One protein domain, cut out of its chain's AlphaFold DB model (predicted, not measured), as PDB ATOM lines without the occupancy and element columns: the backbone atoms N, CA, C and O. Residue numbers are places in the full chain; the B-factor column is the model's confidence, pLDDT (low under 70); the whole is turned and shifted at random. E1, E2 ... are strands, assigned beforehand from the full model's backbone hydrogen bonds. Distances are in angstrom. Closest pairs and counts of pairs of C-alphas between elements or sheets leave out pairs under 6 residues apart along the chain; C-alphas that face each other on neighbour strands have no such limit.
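What this domain is: This is residues 13 to 62 of the 68 residues of an uncharacterized protein of Ignavibacteria bacterium CG_4_9_14_3_um_filter_36_18 (UniProt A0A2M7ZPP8). A small three-stranded sheet of E1, E4 and E5 sits at one end of a long two-stranded hairpin, E2 and E3, which reaches away from it as an arm and makes most of the length. E2 bends by 71 degrees at residue 25. The printed part has 50 residues with five named strands, E1 to E5 in chain order, and no named helix: the class is all strand. Both sheets are antiparallel, in the orders E1, E4, E5 and E2, E3. The whole is loose, with a radius of gyration of the C-alphas of 12.9 A, and elongated, spanning 37 by 22 by 18 A.

How they stand to each other: Inner strand E4, residues 45 to 47, has edge strand E1, residues 14 to 16, as an antiparallel neighbour at 155 degrees, with N 46 and O 15 2.8 A apart, within hydrogen-bond range. Edge strand E5, residues 50 to 52, forms a hairpin with E4 at 128 degrees; N 52 and O 45 are 2.9 A apart. E2, residues 19 to 28, and E3, residues 31 to 41, form the other hairpin, antiparallel at 155 degrees, with N 20 and O 40 2.9 A apart and N 28 and O 31 3.1 A apart. E1 and E2 meet only through their link, as do E3 and E4. The closest C-alphas of E1 and E3 are those of Thr 16 and Phe 41, 7.8 A apart. E5 is apart from E2 and E3, and E4 from E2.

Where its parts are: E1 begins at C-alpha 14, (177.811, 135.875, 165.767). E2 is 23.4 A long, and E3, the longest strand, is 28.3 A. E5 ends at C-alpha 52, (171.314, 129.460, 168.614).

The domain as a whole: The C-alphas of Asp 30 and Ser 50 are the farthest apart, 36.7 A. The four links between the strands are tight. Residues 53 to 62 hold no named element. The printed part has no cut; its mean pLDDT is 92.7, and no printed residue is under 70.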
ATOM      1  N   SER A  13     182.184 134.379 164.435       91.06
ATOM      2  CA  SER A  13     181.409 135.611 164.566       91.06
ATOM      3  C   SER A  13     179.927 135.289 164.659       91.06
ATOM      4  O   SER A  13     179.404 134.480 163.891       91.06
ATOM      5  N   LEU A  14     179.252 135.958 165.589       90.19
ATOM      6  CA  LEU A  14     177.811 135.875 165.767       90.19
ATOM      7  C   LEU A  14     177.146 137.113 165.180       90.19
ATOM      8  O   LEU A  14     177.640 138.233 165.322       90.19
ATOM      9  N   PHE A  15     175.997 136.899 164.554       90.12
ATOM     10  CA  PHE A  15     175.082 137.969 164.190       90.12
ATOM     11  C   PHE A  15     173.873 137.920 165.122       90.12
ATOM     12  O   PHE A  15     173.326 136.850 165.366       90.12
ATOM     13  N   THR A  16     173.445 139.070 165.632       90.50
ATOM     14  CA  THR A  16     172.244 139.190 166.463       90.50
ATOM     15  C   THR A  16     171.443 140.408 166.030       90.50
ATOM     16  O   THR A  16     172.017 141.421 165.623       90.50
ATOM     17  N   ILE A  17     170.118 140.293 166.093       87.38
ATOM     18  CA  ILE A  17     169.186 141.366 165.720       87.38
ATOM     19  C   ILE A  17     168.888 142.272 166.928       87.38
ATOM     20  O   ILE A  17     168.603 143.457 166.751       87.38
ATOM     21  N   GLY A  18     169.031 141.753 168.155       91.44
ATOM     22  CA  GLY A  18     168.687 142.455 169.390       91.44
ATOM     23  C   GLY A  18     169.687 142.200 170.513       91.44
ATOM     24  O   GLY A  18     169.735 141.111 171.086       91.44
ATOM     25  N   ALA A  19     170.454 143.234 170.864       93.88
ATOM     26  CA  ALA A  19     171.378 143.217 171.992       93.88
ATOM     27  C   ALA A  19     171.386 144.562 172.724       93.88
ATOM     28  O   ALA A  19     171.515 145.625 172.108       93.88
ATOM     29  N   PHE A  20     171.335 144.522 174.054       94.12
ATOM     30  CA  PHE A  20     171.661 145.687 174.868       94.12
ATOM     31  C   PHE A  20     173.168 145.816 175.000       94.12
ATOM     32  O   PHE A  20     173.845 144.867 175.404       94.12
ATOM     33  N   ILE A  21     173.684 147.014 174.734       94.50
ATOM     34  CA  ILE A  21     175.108 147.319 174.839       94.50
ATOM     35  C   ILE A  21     175.374 148.441 175.838       94.50
ATOM     36  O   ILE A  21     174.574 149.366 175.993       94.50
ATOM     37  N   LYS A  22     176.531 148.380 176.504       95.88
ATOM     38  CA  LYS A  22     177.030 149.450 177.381       95.88
ATOM     39  C   LYS A  22     178.462 149.835 177.007       95.88
ATOM     40  O   LYS A  22     179.224 148.963 176.585       95.88
ATOM     41  N   PRO A  23     178.846 151.115 177.150       97.44
ATOM     42  CA  PRO A  23     180.213 151.535 176.907       97.44
ATOM     43  C   PRO A  23     181.073 151.171 178.121       97.44
ATOM     44  O   PRO A  23     180.715 151.476 179.259       97.44
ATOM     45  N   VAL A  24     182.217 150.541 177.885       96.75
ATOM     46  CA  VAL A  24     183.186 150.190 178.928       96.75
ATOM     47  C   VAL A  24     184.575 150.635 178.499       96.75
ATOM     48  O   VAL A  24     184.965 150.481 177.340       96.75
ATOM     49  N   LYS A  25     185.320 151.210 179.446       97.62
ATOM     50  CA  LYS A  25     186.727 151.554 179.260       97.62
ATOM     51  C   LYS A  25     187.576 150.308 179.517       97.62
ATOM     52  O   LYS A  25     187.456 149.704 180.581       97.62
ATOM     53  N   VAL A  26     188.405 149.926 178.551       95.06
ATOM     54  CA  VAL A  26     189.300 148.762 178.629       95.06
ATOM     55  C   VAL A  26     190.708 149.139 178.178       95.06
ATOM     56  O   VAL A  26     190.885 150.095 177.421       95.06
ATOM     57  N   THR A  27     191.696 148.358 178.607       96.75
ATOM     58  CA  THR A  27     193.087 148.474 178.157       96.75
ATOM     59  C   THR A  27     193.448 147.232 177.355       96.75
ATOM     60  O   THR A  27     193.332 146.119 177.869       96.75
ATOM     61  N   ILE A  28     193.859 147.403 176.100       92.88
ATOM     62  CA  ILE A  28     194.332 146.309 175.232       92.88
ATOM     63  C   ILE A  28     195.610 146.795 174.566       92.88
ATOM     64  O   ILE A  28     195.616 147.892 174.016       92.88
ATOM     65  N   ASN A  29     196.668 145.981 174.609       94.81
ATOM     66  CA  ASN A  29     197.998 146.342 174.107       94.81
ATOM     67  C   ASN A  29     198.496 147.679 174.686       94.81
ATOM     68  O   ASN A  29     198.977 148.531 173.950       94.81
ATOM     69  N   ASP A  30     198.310 147.872 175.994       96.25
ATOM     70  CA  ASP A  30     198.684 149.085 176.739       96.25
ATOM     71  C   ASP A  30     197.976 150.386 176.308       96.25
ATOM     72  O   ASP A  30     198.285 151.462 176.821       96.25
ATOM     73  N   GLU A  31     196.961 150.304 175.443       97.69
ATOM     74  CA  GLU A  31     196.161 151.452 175.012       97.69
ATOM     75  C   GLU A  31     194.773 151.459 175.665       97.69
ATOM     76  O   GLU A  31     194.008 150.488 175.584       97.69
ATOM     77  N   GLU A  32     194.429 152.589 176.294       98.00
ATOM     78  CA  GLU A  32     193.089 152.835 176.827       98.00
ATOM     79  C   GLU A  32     192.101 153.149 175.702       98.00
ATOM     80  O   GLU A  32     192.295 154.070 174.907       98.00
ATOM     81  N   GLN A  33     190.981 152.434 175.685       97.88
ATOM     82  CA  GLN A  33     189.947 152.600 174.670       97.88
ATOM     83  C   GLN A  33     188.551 152.325 175.225       97.88
ATOM     84  O   GLN A  33     188.368 151.558 176.171       97.88
ATOM     85  N   TRP A  34     187.547 152.949 174.612       97.38
ATOM     86  CA  TRP A  34     186.138 152.690 174.901       97.38
ATOM     87  C   TRP A  34     185.598 151.649 173.929       97.38
ATOM     88  O   TRP A  34     185.774 151.779 172.717       97.38
ATOM     89  N   ARG A  35     184.923 150.625 174.449       95.62
ATOM     90  CA  ARG A  35     184.277 149.582 173.646       95.62
ATOM     91  C   ARG A  35     182.826 149.411 174.055       95.62
ATOM     92  O   ARG A  35     182.484 149.550 175.226       95.62
ATOM     93  N   TRP A  36     181.985 149.087 173.080       94.00
ATOM     94  CA  TRP A  36     180.651 148.567 173.347       94.00
ATOM     95  C   TRP A  36     180.771 147.100 173.738       94.00
ATOM     96  O   TRP A  36     181.384 146.321 173.010       94.00
ATOM     97  N   ILE A  37     180.195 146.733 174.879       92.69
ATOM     98  CA  ILE A  37     180.048 145.334 175.288       92.69
ATOM     99  C   ILE A  37     178.570 144.969 175.313       92.69
ATOM    100  O   ILE A  37     177.743 145.792 175.711       92.69
ATOM    101  N   VAL A  38     178.244 143.747 174.902       92.38
ATOM    102  CA  VAL A  38     176.893 143.193 175.046       92.38
ATOM    103  C   VAL A  38     176.648 142.873 176.518       92.38
ATOM    104  O   VAL A  38     177.509 142.311 177.188       92.38
ATOM    105  N   THR A  39     175.483 143.264 177.030       91.75
ATOM    106  CA  THR A  39     175.062 142.992 178.414       91.75
ATOM    107  C   THR A  39     173.844 142.086 178.517       91.75
ATOM    108  O   THR A  39     173.589 141.567 179.598       91.75
ATOM    109  N   SER A  40     173.088 141.935 177.429       91.44
ATOM    110  CA  SER A  40     171.976 140.987 177.303       91.44
ATOM    111  C   SER A  40     171.624 140.828 175.825       91.44
ATOM    112  O   SER A  40     171.605 141.833 175.104       91.44
ATOM    113  N   PHE A  41     171.316 139.606 175.393       92.12
ATOM    114  CA  PHE A  41     170.618 139.348 174.128       92.12
ATOM    115  C   PHE A  41     169.100 139.352 174.371       92.12
ATOM    116  O   PHE A  41     168.642 138.831 175.385       92.12
ATOM    117  N   GLU A  42     168.321 139.974 173.484       88.19
ATOM    118  CA  GLU A  42     166.843 139.986 173.571       88.19
ATOM    119  C   GLU A  42     166.164 139.229 172.429       88.19
ATOM    120  O   GLU A  42     165.000 138.856 172.544       88.19
ATOM    121  N   ASP A  43     166.881 139.019 171.329       88.00
ATOM    122  CA  ASP A  43     166.329 138.470 170.097       88.00
ATOM    123  C   ASP A  43     167.232 137.355 169.548       88.00
ATOM    124  O   ASP A  43     168.221 136.943 170.167       88.00
ATOM    125  N   GLN A  44     166.890 136.864 168.363       90.69
ATOM    126  CA  GLN A  44     167.562 135.755 167.711       90.69
ATOM    127  C   GLN A  44     169.045 136.048 167.457       90.69
ATOM    128  O   GLN A  44     169.442 137.119 166.976       90.69
ATOM    129  N   THR A  45     169.863 135.043 167.756       92.44
ATOM    130  CA  THR A  45     171.304 135.045 167.512       92.44
ATOM    131  C   THR A  45     171.652 133.911 166.563       92.44
ATOM    132  O   THR A  45     171.107 132.815 166.659       92.44
ATOM    133  N   PHE A  46     172.559 134.177 165.627       92.62
ATOM    134  CA  PHE A  46     172.883 133.281 164.527       92.62
ATOM    135  C   PHE A  46     174.394 133.052 164.431       92.62
ATOM    136  O   PHE A  46     175.175 134.008 164.399       92.62
ATOM    137  N   LEU A  47     174.793 131.786 164.297       91.88
ATOM    138  CA  LEU A  47     176.141 131.348 163.929       91.88
ATOM    139  C   LEU A  47     176.058 130.640 162.581       91.88
ATOM    140  O   LEU A  47     175.328 129.659 162.439       91.88
ATOM    141  N   ASN A  48     176.796 131.122 161.580       89.75
ATOM    142  CA  ASN A  48     176.826 130.519 160.238       89.75
ATOM    143  C   ASN A  48     175.421 130.296 159.633       89.75
ATOM    144  O   ASN A  48     175.158 129.286 158.983       89.75
ATOM    145  N   GLY A  49     174.497 131.232 159.879       89.06
ATOM    146  CA  GLY A  49     173.111 131.176 159.399       89.06
ATOM    147  C   GLY A  49     172.170 130.272 160.205       89.06
ATOM    148  O   GLY A  49     170.989 130.206 159.877       89.06
ATOM    149  N   SER A  50     172.660 129.604 161.251       89.75
ATOM    150  CA  SER A  50     171.844 128.785 162.155       89.75
ATOM    151  C   SER A  50     171.563 129.536 163.450       89.75
ATOM    152  O   SER A  50     172.484 130.070 164.064       89.75
ATOM    153  N   GLU A  51     170.298 129.572 163.860       90.94
ATOM    154  CA  GLU A  51     169.888 130.173 165.129       90.94
ATOM    155  C   GLU A  51     170.421 129.362 166.319       90.94
ATOM    156  O   GLU A  51     170.362 128.128 166.318       90.94
ATOM    157  N   LEU A  52     170.934 130.052 167.337       91.19
ATOM    158  CA  LEU A  52     171.314 129.460 168.614       91.19
ATOM    159  C   LEU A  52     171.071 130.417 169.781       91.19
ATOM    160  O   LEU A  52     171.088 131.637 169.637       91.19
ATOM    161  N   GLU A  53     170.936 129.828 170.963       90.00
ATOM    162  CA  GLU A  53     171.013 130.545 172.229       90.00
ATOM    163  C   GLU A  53     172.474 130.656 172.673       90.00
ATOM    164  O   GLU A  53     173.257 129.714 172.519       90.00
ATOM    165  N   VAL A  54     172.831 131.800 173.247       91.44
ATOM    166  CA  VAL A  54     174.175 132.092 173.751       91.44
ATOM    167  C   VAL A  54     174.089 132.791 175.099       91.44
ATOM    168  O   VAL A  54     173.100 133.456 175.396       91.44
ATOM    169  N   TYR A  55     175.146 132.674 175.894       91.62
ATOM    170  CA  TYR A  55     175.353 133.520 177.065       91.62
ATOM    171  C   TYR A  55     176.218 134.728 176.699       91.62
ATOM    172  O   TYR A  55     177.135 134.635 175.883       91.62
ATOM    173  N   GLU A  56     175.960 135.871 177.329       90.19
ATOM    174  CA  GLU A  56     176.697 137.119 177.094       90.19
ATOM    175  C   GLU A  56     178.136 137.058 177.609       90.19
ATOM    176  O   GLU A  56     179.020 137.752 177.105       90.19
ATOM    177  N   TYR A  57     178.370 136.245 178.639       89.94
ATOM    178  CA  TYR A  57     179.673 136.060 179.253       89.94
ATOM    179  C   TYR A  57     179.808 134.649 179.817       89.94
ATOM    180  O   TYR A  57     178.869 134.071 180.358       89.94
ATOM    181  N   ALA A  58     181.022 134.116 179.744       91.88
ATOM    182  CA  ALA A  58     181.393 132.873 180.394       91.88
ATOM    183  C   ALA A  58     182.885 132.887 180.744       91.88
ATOM    184  O   ALA A  58     183.666 133.637 180.162       91.88
ATOM    185  N   ASN A  59     183.301 132.051 181.697       92.88
ATOM    186  CA  ASN A  59     184.714 131.924 182.078       92.88
ATOM    187  C   ASN A  59     185.514 130.968 181.169       92.88
ATOM    188  O   ASN A  59     186.721 130.827 181.361       92.88
ATOM    189  N   LYS A  60     184.860 130.316 180.198       93.19
ATOM    190  CA  LYS A  60     185.477 129.524 179.126       93.19
ATOM    191  C   LYS A  60     184.677 129.671 177.834       93.19
ATOM    192  O   LYS A  60     183.458 129.797 177.886       93.19
ATOM    193  N   LEU A  61     185.358 129.574 176.691       91.62
ATOM    194  CA  LEU A  61     184.752 129.673 175.358       91.62
ATOM    195  C   LEU A  61     183.621 128.653 175.152       91.62
ATOM    196  O   LEU A  61     182.539 129.007 174.698       91.62
ATOM    197  N   GLU A  62     183.840 127.402 175.560       90.12
ATOM    198  CA  GLU A  62     182.853 126.317 175.448       90.12
ATOM    199  C   GLU A  62     181.571 126.539 176.265       90.12
ATOM    200  O   GLU A  62     180.582 125.847 176.047       90.12
TER     201      GLU A  62